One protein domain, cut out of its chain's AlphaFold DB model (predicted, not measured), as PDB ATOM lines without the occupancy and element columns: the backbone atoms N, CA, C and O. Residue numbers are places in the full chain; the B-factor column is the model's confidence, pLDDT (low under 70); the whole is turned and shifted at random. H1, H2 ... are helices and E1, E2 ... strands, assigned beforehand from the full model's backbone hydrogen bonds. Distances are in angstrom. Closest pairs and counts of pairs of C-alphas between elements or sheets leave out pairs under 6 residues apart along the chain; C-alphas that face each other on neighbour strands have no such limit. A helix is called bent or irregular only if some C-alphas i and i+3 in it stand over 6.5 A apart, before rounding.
ATOM      1  N   TYR A   3     -23.652  31.742   0.874       96.81
ATOM      2  CA  TYR A   3     -23.215  32.817   1.751       96.81
ATOM      3  C   TYR A   3     -22.488  32.242   2.968       96.81
ATOM      4  O   TYR A   3     -22.771  31.122   3.394       96.81
ATOM      5  N   GLU A   4     -21.562  33.024   3.502       97.19
ATOM      6  CA  GLU A   4     -20.739  32.723   4.670       97.19
ATOM      7  C   GLU A   4     -20.594  33.998   5.503       97.19
ATOM      8  O   GLU A   4     -20.521  35.103   4.952       97.19
ATOM      9  N   VAL A   5     -20.609  33.841   6.827       98.38
ATOM     10  CA  VAL A   5     -20.434  34.926   7.795       98.38
ATOM     11  C   VAL A   5     -19.471  34.437   8.868       98.38
ATOM     12  O   VAL A   5     -19.827  33.574   9.671       98.38
ATOM     13  N   ASP A   6     -18.278  35.014   8.884       98.44
ATOM     14  CA  ASP A   6     -17.190  34.629   9.773       98.44
ATOM     15  C   ASP A   6     -17.005  35.670  10.870       98.44
ATOM     16  O   ASP A   6     -16.743  36.844  10.599       98.44
ATOM     17  N   PHE A   7     -17.122  35.232  12.123       98.19
ATOM     18  CA  PHE A   7     -16.935  36.075  13.301       98.19
ATOM     19  C   PHE A   7     -15.533  35.886  13.867       98.19
ATOM     20  O   PHE A   7     -15.140  34.777  14.238       98.19
ATOM     21  N   PHE A   8     -14.789  36.980  13.994       98.00
ATOM     22  CA  PHE A   8     -13.445  36.952  14.558       98.00
ATOM     23  C   PHE A   8     -13.470  37.278  16.055       98.00
ATOM     24  O   PHE A   8     -14.287  38.082  16.504       98.00
ATOM     25  N   PRO A   9     -12.553  36.705  16.858       96.31
ATOM     26  CA  PRO A   9     -12.406  37.090  18.256       96.31
ATOM     27  C   PRO A   9     -12.062  38.578  18.419       96.31
ATOM     28  O   PRO A   9     -11.174  39.113  17.743       96.31
ATOM     29  N   VAL A  10     -12.736  39.226  19.365       95.81
ATOM     30  CA  VAL A  10     -12.688  40.672  19.629       95.81
ATOM     31  C   VAL A  10     -12.581  40.955  21.129       95.81
ATOM     32  O   VAL A  10     -12.778  40.069  21.960       95.81
ATOM     33  N   LEU A  11     -12.231  42.196  21.471       90.56
ATOM     34  CA  LEU A  11     -12.216  42.684  22.849       90.56
ATOM     35  C   LEU A  11     -13.587  43.286  23.196       90.56
ATOM     36  O   LEU A  11     -14.105  44.087  22.422       90.56
ATOM     37  N   ALA A  12     -14.104  42.973  24.388       92.25
ATOM     38  CA  ALA A  12     -15.343  43.541  24.928       92.25
ATOM     39  C   ALA A  12     -16.544  43.377  23.970       92.25
ATOM     40  O   ALA A  12     -16.852  42.259  23.569       92.25
ATOM     41  N   ASP A  13     -17.215  44.475  23.640       93.06
ATOM     42  CA  ASP A  13     -18.381  44.571  22.758       93.06
ATOM     43  C   ASP A  13     -18.021  44.868  21.293       93.06
ATOM     44  O   ASP A  13     -18.895  45.209  20.499       93.06
ATOM     45  N   GLY A  14     -16.740  44.732  20.931       95.69
ATOM     46  CA  GLY A  14     -16.252  44.960  19.577       95.69
ATOM     47  C   GLY A  14     -16.865  44.040  18.520       95.69
ATOM     48  O   GLY A  14     -17.534  43.051  18.820       95.69
ATOM     49  N   ALA A  15     -16.572  44.328  17.254       97.56
ATOM     50  CA  ALA A  15     -16.954  43.482  16.129       97.56
ATOM     51  C   ALA A  15     -15.833  43.421  15.086       97.56
ATOM     52  O   ALA A  15     -15.122  44.397  14.871       97.56
ATOM     53  N   ALA A  16     -15.659  42.252  14.480       98.56
ATOM     54  CA  ALA A  16     -14.796  42.012  13.332       98.56
ATOM     55  C   ALA A  16     -15.404  40.837  12.571       98.56
ATOM     56  O   ALA A  16     -15.458  39.725  13.106       98.56
ATOM     57  N   ILE A  17     -15.940  41.097  11.382       98.81
ATOM     58  CA  ILE A  17     -16.749  40.125  10.643       98.81
ATOM     59  C   ILE A  17     -16.382  40.174   9.163       98.81
ATOM     60  O   ILE A  17     -16.313  41.253   8.577       98.81
ATOM     61  N   ALA A  18     -16.200  39.005   8.548       98.69
ATOM     62  CA  ALA A  18     -16.137  38.867   7.098       98.69
ATOM     63  C   ALA A  18     -17.430  38.219   6.591       98.69
ATOM     64  O   ALA A  18     -17.904  37.228   7.141       98.69
ATOM     65  N   VAL A  19     -18.015  38.790   5.544       98.56
ATOM     66  CA  VAL A  19     -19.207  38.267   4.875       98.56
ATOM     67  C   VAL A  19     -18.854  38.003   3.425       98.56
ATOM     68  O   VAL A  19     -18.385  38.901   2.727       98.56
ATOM     69  N   ARG A  20     -19.126  36.790   2.950       97.88
ATOM     70  CA  ARG A  20     -18.916  36.408   1.554       97.88
ATOM     71  C   ARG A  20     -20.199  35.855   0.966       97.88
ATOM     72  O   ARG A  20     -20.844  35.012   1.579       97.88
ATOM     73  N   TRP A  21     -20.579  36.298  -0.227       98.31
ATOM     74  CA  TRP A  21     -21.785  35.798  -0.893       98.31
ATOM     75  C   TRP A  21     -21.639  35.777  -2.407       98.31
ATOM     76  O   TRP A  21     -20.875  36.546  -2.983       98.31
ATOM     77  N   GLY A  22     -22.369  34.876  -3.062       97.12
ATOM     78  CA  GLY A  22     -22.401  34.799  -4.521       97.12
ATOM     79  C   GLY A  22     -22.371  33.374  -5.054       97.12
ATOM     80  O   GLY A  22     -23.045  32.472  -4.541       97.12
ATOM     81  N   ALA A  23     -21.627  33.188  -6.139       95.44
ATOM     82  CA  ALA A  23     -21.479  31.917  -6.838       95.44
ATOM     83  C   ALA A  23     -19.995  31.631  -7.126       95.44
ATOM     84  O   ALA A  23     -19.192  32.565  -7.126       95.44
ATOM     85  N   PRO A  24     -19.613  30.368  -7.397       92.12
ATOM     86  CA  PRO A  24     -18.251  30.038  -7.812       92.12
ATOM     87  C   PRO A  24     -17.760  30.952  -8.943       92.12
ATOM     88  O   PRO A  24     -18.437  31.100  -9.957       92.12
ATOM     89  N   GLY A  25     -16.603  31.588  -8.745       91.44
ATOM     90  CA  GLY A  25     -16.009  32.539  -9.695       91.44
ATOM     91  C   GLY A  25     -16.557  33.973  -9.641       91.44
ATOM     92  O   GLY A  25     -16.037  34.830 -10.344       91.44
ATOM     93  N   ASN A  26     -17.577  34.256  -8.825       94.94
ATOM     94  CA  ASN A  26     -18.171  35.588  -8.680       94.94
ATOM     95  C   ASN A  26     -18.714  35.787  -7.256       94.94
ATOM     96  O   ASN A  26     -19.922  35.934  -7.036       94.94
ATOM     97  N   TYR A  27     -17.818  35.692  -6.276       96.94
ATOM     98  CA  TYR A  27     -18.122  36.026  -4.889       96.94
ATOM     99  C   TYR A  27     -17.836  37.502  -4.635       96.94
ATOM    100  O   TYR A  27     -16.867  38.042  -5.162       96.94
ATOM    101  N   ARG A  28     -18.659  38.115  -3.789       98.19
ATOM    102  CA  ARG A  28     -18.396  39.422  -3.191       98.19
ATOM    103  C   ARG A  28     -18.022  39.279  -1.729       98.19
ATOM    104  O   ARG A  28     -18.446  38.318  -1.082       98.19
ATOM    105  N   LEU A  29     -17.252  40.242  -1.236       98.56
ATOM    106  CA  LEU A  29     -16.750  40.305   0.131       98.56
ATOM    107  C   LEU A  29     -17.109  41.628   0.799       98.56
ATOM    108  O   LEU A  29     -16.890  42.703   0.243       98.56
ATOM    109  N   LEU A  30     -17.603  41.530   2.026       98.81
ATOM    110  CA  LEU A  30     -17.825  42.655   2.916       98.81
ATOM    111  C   LEU A  30     -17.088  42.419   4.231       98.81
ATOM    112  O   LEU A  30     -17.175  41.340   4.811       98.81
ATOM    113  N   VAL A  31     -16.403  43.445   4.718       98.88
ATOM    114  CA  VAL A  31     -15.861  43.493   6.077       98.88
ATOM    115  C   VAL A  31     -16.754  44.401   6.910       98.88
ATOM    116  O   VAL A  31     -16.951  45.559   6.551       98.88
ATOM    117  N   TYR A  32     -17.307  43.889   8.005       98.75
ATOM    118  CA  TYR A  32     -18.070  44.679   8.969       98.75
ATOM    119  C   TYR A  32     -17.260  44.811  10.252       98.75
ATOM    120  O   TYR A  32     -17.072  43.825  10.971       98.75
ATOM    121  N   ASP A  33     -16.803  46.034  10.520       98.50
ATOM    122  CA  ASP A  33     -15.820  46.370  11.546       98.50
ATOM    123  C   ASP A  33     -14.519  45.541  11.452       98.50
ATOM    124  O   ASP A  33     -14.413  44.508  10.789       98.50
ATOM    125  N   GLY A  34     -13.459  46.035  12.082       98.06
ATOM    126  CA  GLY A  34     -12.135  45.403  12.064       98.06
ATOM    127  C   GLY A  34     -11.695  44.885  13.426       98.06
ATOM    128  O   GLY A  34     -10.662  44.225  13.537       98.06
ATOM    129  N   GLY A  35     -12.454  45.179  14.476       98.19
ATOM    130  CA  GLY A  35     -12.087  44.872  15.843       98.19
ATOM    131  C   GLY A  35     -10.874  45.687  16.286       98.19
ATOM    132  O   GLY A  35     -10.660  46.825  15.871       98.19
ATOM    133  N   THR A  36     -10.027  45.061  17.100       97.75
ATOM    134  CA  THR A  36      -8.682  45.581  17.402       97.75
ATOM    135  C   THR A  36      -7.724  45.358  16.227       97.75
ATOM    136  O   THR A  36      -7.984  44.526  15.359       97.75
ATOM    137  N   ALA A  37      -6.541  45.979  16.241       97.88
ATOM    138  CA  ALA A  37      -5.506  45.692  15.236       97.88
ATOM    139  C   ALA A  37      -5.130  44.193  15.148       97.88
ATOM    140  O   ALA A  37      -4.766  43.694  14.081       97.88
ATOM    141  N   ALA A  38      -5.205  43.457  16.264       98.00
ATOM    142  CA  ALA A  38      -4.964  42.015  16.278       98.00
ATOM    143  C   ALA A  38      -6.092  41.233  15.587       98.00
ATOM    144  O   ALA A  38      -5.806  40.307  14.830       98.00
ATOM    145  N   SER A  39      -7.347  41.629  15.811       98.12
ATOM    146  CA  SER A  39      -8.516  41.077  15.116       98.12
ATOM    147  C   SER A  39      -8.426  41.355  13.611       98.12
ATOM    148  O   SER A  39      -8.519  40.419  12.822       98.12
ATOM    149  N   GLY A  40      -8.106  42.594  13.221       98.38
ATOM    150  CA  GLY A  40      -7.937  42.996  11.823       98.38
ATOM    151  C   GLY A  40      -6.871  42.184  11.083       98.38
ATOM    152  O   GLY A  40      -7.119  41.718   9.979       98.38
ATOM    153  N   ARG A  41      -5.713  41.909  11.705       98.69
ATOM    154  CA  ARG A  41      -4.682  41.037  11.100       98.69
ATOM    155  C   ARG A  41      -5.175  39.613  10.846       98.69
ATOM    156  O   ARG A  41      -4.845  39.040   9.815       98.69
ATOM    157  N   ARG A  42      -5.953  39.042  11.771       98.62
ATOM    158  CA  ARG A  42      -6.537  37.699  11.601       98.62
ATOM    159  C   ARG A  42      -7.596  37.688  10.503       98.62
ATOM    160  O   ARG A  42      -7.658  36.731   9.745       98.62
ATOM    161  N   LEU A  43      -8.390  38.751  10.421       98.62
ATOM    162  CA  LEU A  43      -9.397  38.929   9.382       98.62
ATOM    163  C   LEU A  43      -8.756  39.040   7.994       98.62
ATOM    164  O   LEU A  43      -9.184  38.349   7.077       98.62
ATOM    165  N   VAL A  44      -7.699  39.847   7.850       98.75
ATOM    166  CA  VAL A  44      -6.929  39.957   6.598       98.75
ATOM    167  C   VAL A  44      -6.357  38.599   6.191       98.75
ATOM    168  O   VAL A  44      -6.589  38.169   5.066       98.75
ATOM    169  N   ALA A  45      -5.701  37.891   7.118       98.69
ATOM    170  CA  ALA A  45      -5.154  36.562   6.844       98.69
ATOM    171  C   ALA A  45      -6.243  35.575   6.387       98.69
ATOM    172  O   ALA A  45      -6.053  34.864   5.410       98.69
ATOM    173  N   HIS A  46      -7.418  35.578   7.025       98.50
ATOM    174  CA  HIS A  46      -8.537  34.723   6.616       98.50
ATOM    175  C   HIS A  46      -9.030  35.024   5.197       98.50
ATOM    176  O   HIS A  46      -9.313  34.104   4.432       98.50
ATOM    177  N   ILE A  47      -9.119  36.300   4.817       98.44
ATOM    178  CA  ILE A  47      -9.520  36.690   3.458       98.44
ATOM    179  C   ILE A  47      -8.494  36.189   2.431       98.44
ATOM    180  O   ILE A  47      -8.875  35.594   1.422       98.44
ATOM    181  N   GLU A  48      -7.203  36.351   2.708       98.31
ATOM    182  CA  GLU A  48      -6.138  35.895   1.811       98.31
ATOM    183  C   GLU A  48      -6.083  34.359   1.712       98.31
ATOM    184  O   GLU A  48      -6.006  33.813   0.611       98.31
ATOM    185  N   GLU A  49      -6.178  33.653   2.841       98.12
ATOM    186  CA  GLU A  49      -5.994  32.198   2.930       98.12
ATOM    187  C   GLU A  49      -7.241  31.399   2.521       98.12
ATOM    188  O   GLU A  49      -7.119  30.329   1.919       98.12
ATOM    189  N   HIS A  50      -8.441  31.901   2.825       96.50
ATOM    190  CA  HIS A  50      -9.695  31.164   2.625       96.50
ATOM    191  C   HIS A  50     -10.582  31.749   1.528       96.50
ATOM    192  O   HIS A  50     -11.273  30.998   0.834       96.50
ATOM    193  N   CYS A  51     -10.550  33.069   1.322       95.44
ATOM    194  CA  CYS A  51     -11.267  33.701   0.212       95.44
ATOM    195  C   CYS A  51     -10.398  33.841  -1.048       95.44
ATOM    196  O   CYS A  51     -10.936  34.157  -2.111       95.44
ATOM    197  N   LEU A  52      -9.092  33.554  -0.942       96.31
ATOM    198  CA  LEU A  52      -8.115  33.518  -2.038       96.31
ATOM    199  C   LEU A  52      -8.084  34.819  -2.853       96.31
ATOM    200  O   LEU A  52      -8.004  34.809  -4.083       96.31
ATOM    201  N   THR A  53      -8.180  35.949  -2.159       97.19
ATOM    202  CA  THR A  53      -8.205  37.285  -2.756       97.19
ATOM    203  C   THR A  53      -7.609  38.309  -1.802       97.19
ATOM    204  O   THR A  53      -7.593  38.106  -0.593       97.19
ATOM    205  N   SER A  54      -7.144  39.429  -2.348       97.62
ATOM    206  CA  SER A  54      -6.767  40.625  -1.588       97.62
ATOM    207  C   SER A  54      -7.743  41.787  -1.800       97.62
ATOM    208  O   SER A  54      -7.487  42.894  -1.339       97.62
ATOM    209  N   HIS A  55      -8.843  41.560  -2.525       98.44
ATOM    210  CA  HIS A  55      -9.885  42.554  -2.782       98.44
ATOM    211  C   HIS A  55     -11.106  42.314  -1.897       98.44
ATOM    212  O   HIS A  55     -11.611  41.192  -1.830       98.44
ATOM    213  N   VAL A  56     -11.609  43.385  -1.287       98.62
ATOM    214  CA  VAL A  56     -12.902  43.423  -0.594       98.62
ATOM    215  C   VAL A  56     -13.784  44.481  -1.242       98.62
ATOM    216  O   VAL A  56     -13.358  45.615  -1.464       98.62
ATOM    217  N   ASP A  57     -15.023  44.117  -1.574       98.81
ATOM    218  CA  ASP A  57     -15.947  45.033  -2.242       98.81
ATOM    219  C   ASP A  57     -16.353  46.176  -1.310       98.81
ATOM    220  O   ASP A  57     -16.336  47.337  -1.714       98.81
ATOM    221  N   TYR A  58     -16.682  45.844  -0.059       98.81
ATOM    222  CA  TYR A  58     -17.238  46.791   0.901       98.81
ATOM    223  C   TYR A  58     -16.582  46.650   2.272       98.81
ATOM    224  O   TYR A  58     -16.384  45.548   2.779       98.81
ATOM    225  N   VAL A  59     -16.309  47.778   2.912       98.75
ATOM    226  CA  VAL A  59     -15.910  47.855   4.317       98.75
ATOM    227  C   VAL A  59     -16.910  48.744   5.038       98.75
ATOM    228  O   VAL A  59     -17.165  49.863   4.605       98.75
ATOM    229  N   VAL A  60     -17.470  48.269   6.144       98.69
ATOM    230  CA  VAL A  60     -18.396  49.020   6.993       98.69
ATOM    231  C   VAL A  60     -17.707  49.344   8.311       98.69
ATOM    232  O   VAL A  60     -17.249  48.442   9.007       98.69
ATOM    233  N   SER A  61     -17.661  50.630   8.653       97.88
ATOM    234  CA  SER A  61     -17.318  51.119   9.989       97.88
ATOM    235  C   SER A  61     -18.608  51.487  10.709       97.88
ATOM    236  O   SER A  61     -19.228  52.510  10.402       97.88
ATOM    237  N   SER A  62     -19.042  50.626  11.628       97.06
ATOM    238  CA  SER A  62     -20.329  50.771  12.308       97.06
ATOM    239  C   SER A  62     -20.335  51.944  13.284       97.06
ATOM    240  O   SER A  62     -21.329  52.654  13.407       97.06
ATOM    241  N   ASN A  63     -19.221  52.166  13.980       91.88
ATOM    242  CA  ASN A  63     -19.017  53.270  14.905       91.88
ATOM    243  C   ASN A  63     -17.507  53.473  15.157       91.88
ATOM    244  O   ASN A  63     -16.711  52.560  14.930       91.88
ATOM    245  N   PRO A  64     -17.069  54.656  15.627       92.81
ATOM    246  CA  PRO A  64     -15.644  54.968  15.717       92.81
ATOM    247  C   PRO A  64     -14.927  54.331  16.917       92.81
ATOM    248  O   PRO A  64     -13.712  54.509  17.035       92.81
ATOM    249  N   ALA A  65     -15.615  53.612  17.813       95.25
ATOM    250  CA  ALA A  65     -14.986  53.059  19.009       95.25
ATOM    251  C   ALA A  65     -13.855  52.082  18.654       95.25
ATOM    252  O   ALA A  65     -13.960  51.273  17.732       95.25
ATOM    253  N   ARG A  66     -12.749  52.153  19.400       95.00
ATOM    254  CA  ARG A  66     -11.490  51.470  19.063       95.00
ATOM    255  C   ARG A  66     -11.649  49.957  18.908       95.00
ATOM    256  O   ARG A  66     -11.027  49.369  18.033       95.00
ATOM    257  N   GLN A  67     -12.475  49.329  19.741       94.69
ATOM    258  CA  GLN A  67     -12.733  47.890  19.693       94.69
ATOM    259  C   GLN A  67     -13.564  47.446  18.477       94.69
ATOM    260  O   GLN A  67     -13.716  46.247  18.276       94.69
ATOM    261  N   HIS A  68     -14.045  48.387  17.660       96.94
ATOM    262  CA  HIS A  68     -14.680  48.159  16.359       96.94
ATOM    263  C   HIS A  68     -13.779  48.606  15.199       96.94
ATOM    264  O   HIS A  68     -13.646  47.902  14.201       96.94
ATOM    265  N   SER A  69     -13.151  49.777  15.319       96.81
ATOM    266  CA  SER A  69     -12.570  50.492  14.179       96.81
ATOM    267  C   SER A  69     -11.057  50.330  14.013       96.81
ATOM    268  O   SER A  69     -10.554  50.501  12.905       96.81
ATOM    269  N   GLU A  70     -10.301  49.980  15.060       97.56
ATOM    270  CA  GLU A  70      -8.830  49.971  14.995       97.56
ATOM    271  C   GLU A  70      -8.298  48.985  13.946       97.56
ATOM    272  O   GLU A  70      -7.375  49.295  13.192       97.56
ATOM    273  N   GLY A  71      -8.899  47.799  13.858       98.25
ATOM    274  CA  GLY A  71      -8.526  46.798  12.866       98.25
ATOM    275  C   GLY A  71      -8.881  47.185  11.430       98.25
ATOM    276  O   GLY A  71      -8.278  46.637  10.509       98.25
ATOM    277  N   LEU A  72      -9.776  48.158  11.215       98.25
ATOM    278  CA  LEU A  72     -10.073  48.656   9.868       98.25
ATOM    279  C   LEU A  72      -8.872  49.383   9.256       98.25
ATOM    280  O   LEU A  72      -8.709  49.337   8.043       98.25
ATOM    281  N   GLY A  73      -7.992  49.977  10.071       98.12
ATOM    282  CA  GLY A  73      -6.723  50.523   9.580       98.12
ATOM    283  C   GLY A  73      -5.861  49.441   8.925       98.12
ATOM    284  O   GLY A  73      -5.393  49.615   7.806       98.12
ATOM    285  N   VAL A  74      -5.759  48.269   9.563       98.56
ATOM    286  CA  VAL A  74      -5.037  47.113   9.003       98.56
ATOM    287  C   VAL A  74      -5.677  46.645   7.696       98.56
ATOM    288  O   VAL A  74      -4.965  46.350   6.742       98.56
ATOM    289  N   VAL A  75      -7.011  46.591   7.638       98.75
ATOM    290  CA  VAL A  75      -7.755  46.207   6.427       98.75
ATOM    291  C   VAL A  75      -7.468  47.174   5.278       98.75
ATOM    292  O   VAL A  75      -7.092  46.728   4.199       98.75
ATOM    293  N   LEU A  76      -7.584  48.482   5.518       98.44
ATOM    294  CA  LEU A  76      -7.362  49.525   4.508       98.44
ATOM    295  C   LEU A  76      -5.901  49.603   4.038       98.44
ATOM    296  O   LEU A  76      -5.645  49.992   2.904       98.44
ATOM    297  N   GLU A  77      -4.941  49.244   4.893       98.50
ATOM    298  CA  GLU A  77      -3.515  49.215   4.544       98.50
ATOM    299  C   GLU A  77      -3.101  47.968   3.753       98.50
ATOM    300  O   GLU A  77      -2.103  48.005   3.030       98.50
ATOM    301  N   LYS A  78      -3.796  46.840   3.944       98.56
ATOM    302  CA  LYS A  78      -3.366  45.526   3.436       98.56
ATOM    303  C   LYS A  78      -4.206  45.001   2.281       98.56
ATOM    304  O   LYS A  78      -3.675  44.259   1.460       98.56
ATOM    305  N   LEU A  79      -5.481  45.368   2.214       98.69
ATOM    306  CA  LEU A  79      -6.408  44.904   1.188       98.69
ATOM    307  C   LEU A  79      -6.741  46.027   0.207       98.69
ATOM    308  O   LEU A  79      -6.767  47.207   0.551       98.69
ATOM    309  N   ASN A  80      -7.052  45.640  -1.024       98.69
ATOM    310  CA  ASN A  80      -7.668  46.530  -1.994       98.69
ATOM    311  C   ASN A  80      -9.146  46.680  -1.624       98.69
ATOM    312  O   ASN A  80      -9.908  45.714  -1.688       98.69
ATOM    313  N   VAL A  81      -9.542  47.880  -1.204       98.69
ATOM    314  CA  VAL A  81     -10.914  48.168  -0.769       98.69
ATOM    315  C   VAL A  81     -11.663  48.906  -1.870       98.69
ATOM    316  O   VAL A  81     -11.217  49.961  -2.319       98.69
ATOM    317  N   GLY A  82     -12.806  48.359  -2.292       98.75
ATOM    318  CA  GLY A  82     -13.695  49.005  -3.260       98.75
ATOM    319  C   GLY A  82     -14.384  50.233  -2.671       98.75
ATOM    320  O   GLY A  82     -14.201  51.350  -3.152       98.75
ATOM    321  N   GLU A  83     -15.156  50.032  -1.606       98.56
ATOM    322  CA  GLU A  83     -15.892  51.098  -0.929       98.56
ATOM    323  C   GLU A  83     -15.734  51.023   0.593       98.56
ATOM    324  O   GLU A  83     -15.811  49.949   1.189       98.56
ATOM    325  N   LEU A  84     -15.578  52.185   1.231       97.88
ATOM    326  CA  LEU A  84     -15.650  52.342   2.682       97.88
ATOM    327  C   LEU A  84     -16.933  53.093   3.050       97.88
ATOM    328  O   LEU A  84     -17.121  54.249   2.669       97.88
ATOM    329  N   TRP A  85     -17.800  52.448   3.820       98.00
ATOM    330  CA  TRP A  85     -19.018  53.028   4.370       98.00
ATOM    331  C   TRP A  85     -18.785  53.384   5.833       98.00
ATOM    332  O   TRP A  85     -18.560  52.518   6.679       98.00
ATOM    333  N   MET A  86     -18.838  54.676   6.136       96.12
ATOM    334  CA  MET A  86     -18.651  55.198   7.486       96.12
ATOM    335  C   MET A  86     -19.595  56.371   7.737       96.12
ATOM    336  O   MET A  86     -19.972  57.091   6.807       96.12
ATOM    337  N   HIS A  87     -19.965  56.587   9.001       91.25
ATOM    338  CA  HIS A  87     -20.703  57.784   9.394       91.25
ATOM    339  C   HIS A  87     -19.919  59.052   9.024       91.25
ATOM    340  O   HIS A  87     -18.695  59.102   9.163       91.25
TER     341      HIS A  87
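What this domain is: This is residues 3 to 87 of the 89 residues of an uncharacterized protein of Variovorax sp. MHTC-1 (UniProt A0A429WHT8). A twisted wall of five strands has two helices, H1 and H2, packed together over one face and no named helix over the other, in two layers. H1 runs along E2 and E3, and H2 along E3. The printed part has 85 residues with two named helices and five named strands, E1 E2 E3 H1 E4 H2 E5 along the chain; its class is mixed, and so is its sheet, ordered E1 E2 E3 E4 E5. It is compact, with a radius of gyration of the C-alphas of 11.6 A, and spans 35 by 24 by 21 A.

How they stand to each other: E1, residues 3 to 7, E2, residues 16 to 23, and E3, residues 26 to 34, form a meander, each strand the antiparallel neighbour of the one before, in two hairpins. Within hydrogen-bond range are N 4 and O 20, 2.9 A, and N 19 and O 30, 2.8 A. E4, residues 55 to 61, is parallel to E3, with N 31 and O 58 at 2.9 A. E5, residues 80 to 86, is parallel to E4, with N 59 and O 83 at 2.8 A. H1, residues 37 to 50, is on the sheet over E2 and E3, at a height over the sheet of 8.6 A. H2, residues 66 to 78, is on the same face at 7.7 A, over E3 and only just over E4, where 3 of its C-alphas fall. H1 and H2 touch, the closest C-alphas being those of Gly 40 and Gly 71, 4.0 A apart; they run the same way at a steep tilt of 47 degrees. E3, H1, E4 and E4, H2, E5 are strand-helix-strand units, parallel neighbour strands with a helix between, with right-handed crossovers. Every O i to N i+4 pair is within hydrogen-bond range in H1, and 5 of 9 in H2.

Where its parts are: E1 begins at C-alpha 3 (-23.215, 32.817, 1.751), and E5 ends at C-alpha 86 (-18.651, 55.198, 7.486). E2 is 23.5 A long, E3 23.7 A and H1 19.7 A. H2, 18.6 A, is irregular: C-alphas 68 and 71 are 7.2 A apart.

The domain as a whole: The two C-alphas farthest apart, of Ala 12 and Gly 25, are 36.3 A apart. The printed part has no cut and no long link; no printed residue is under 70 in pLDDT.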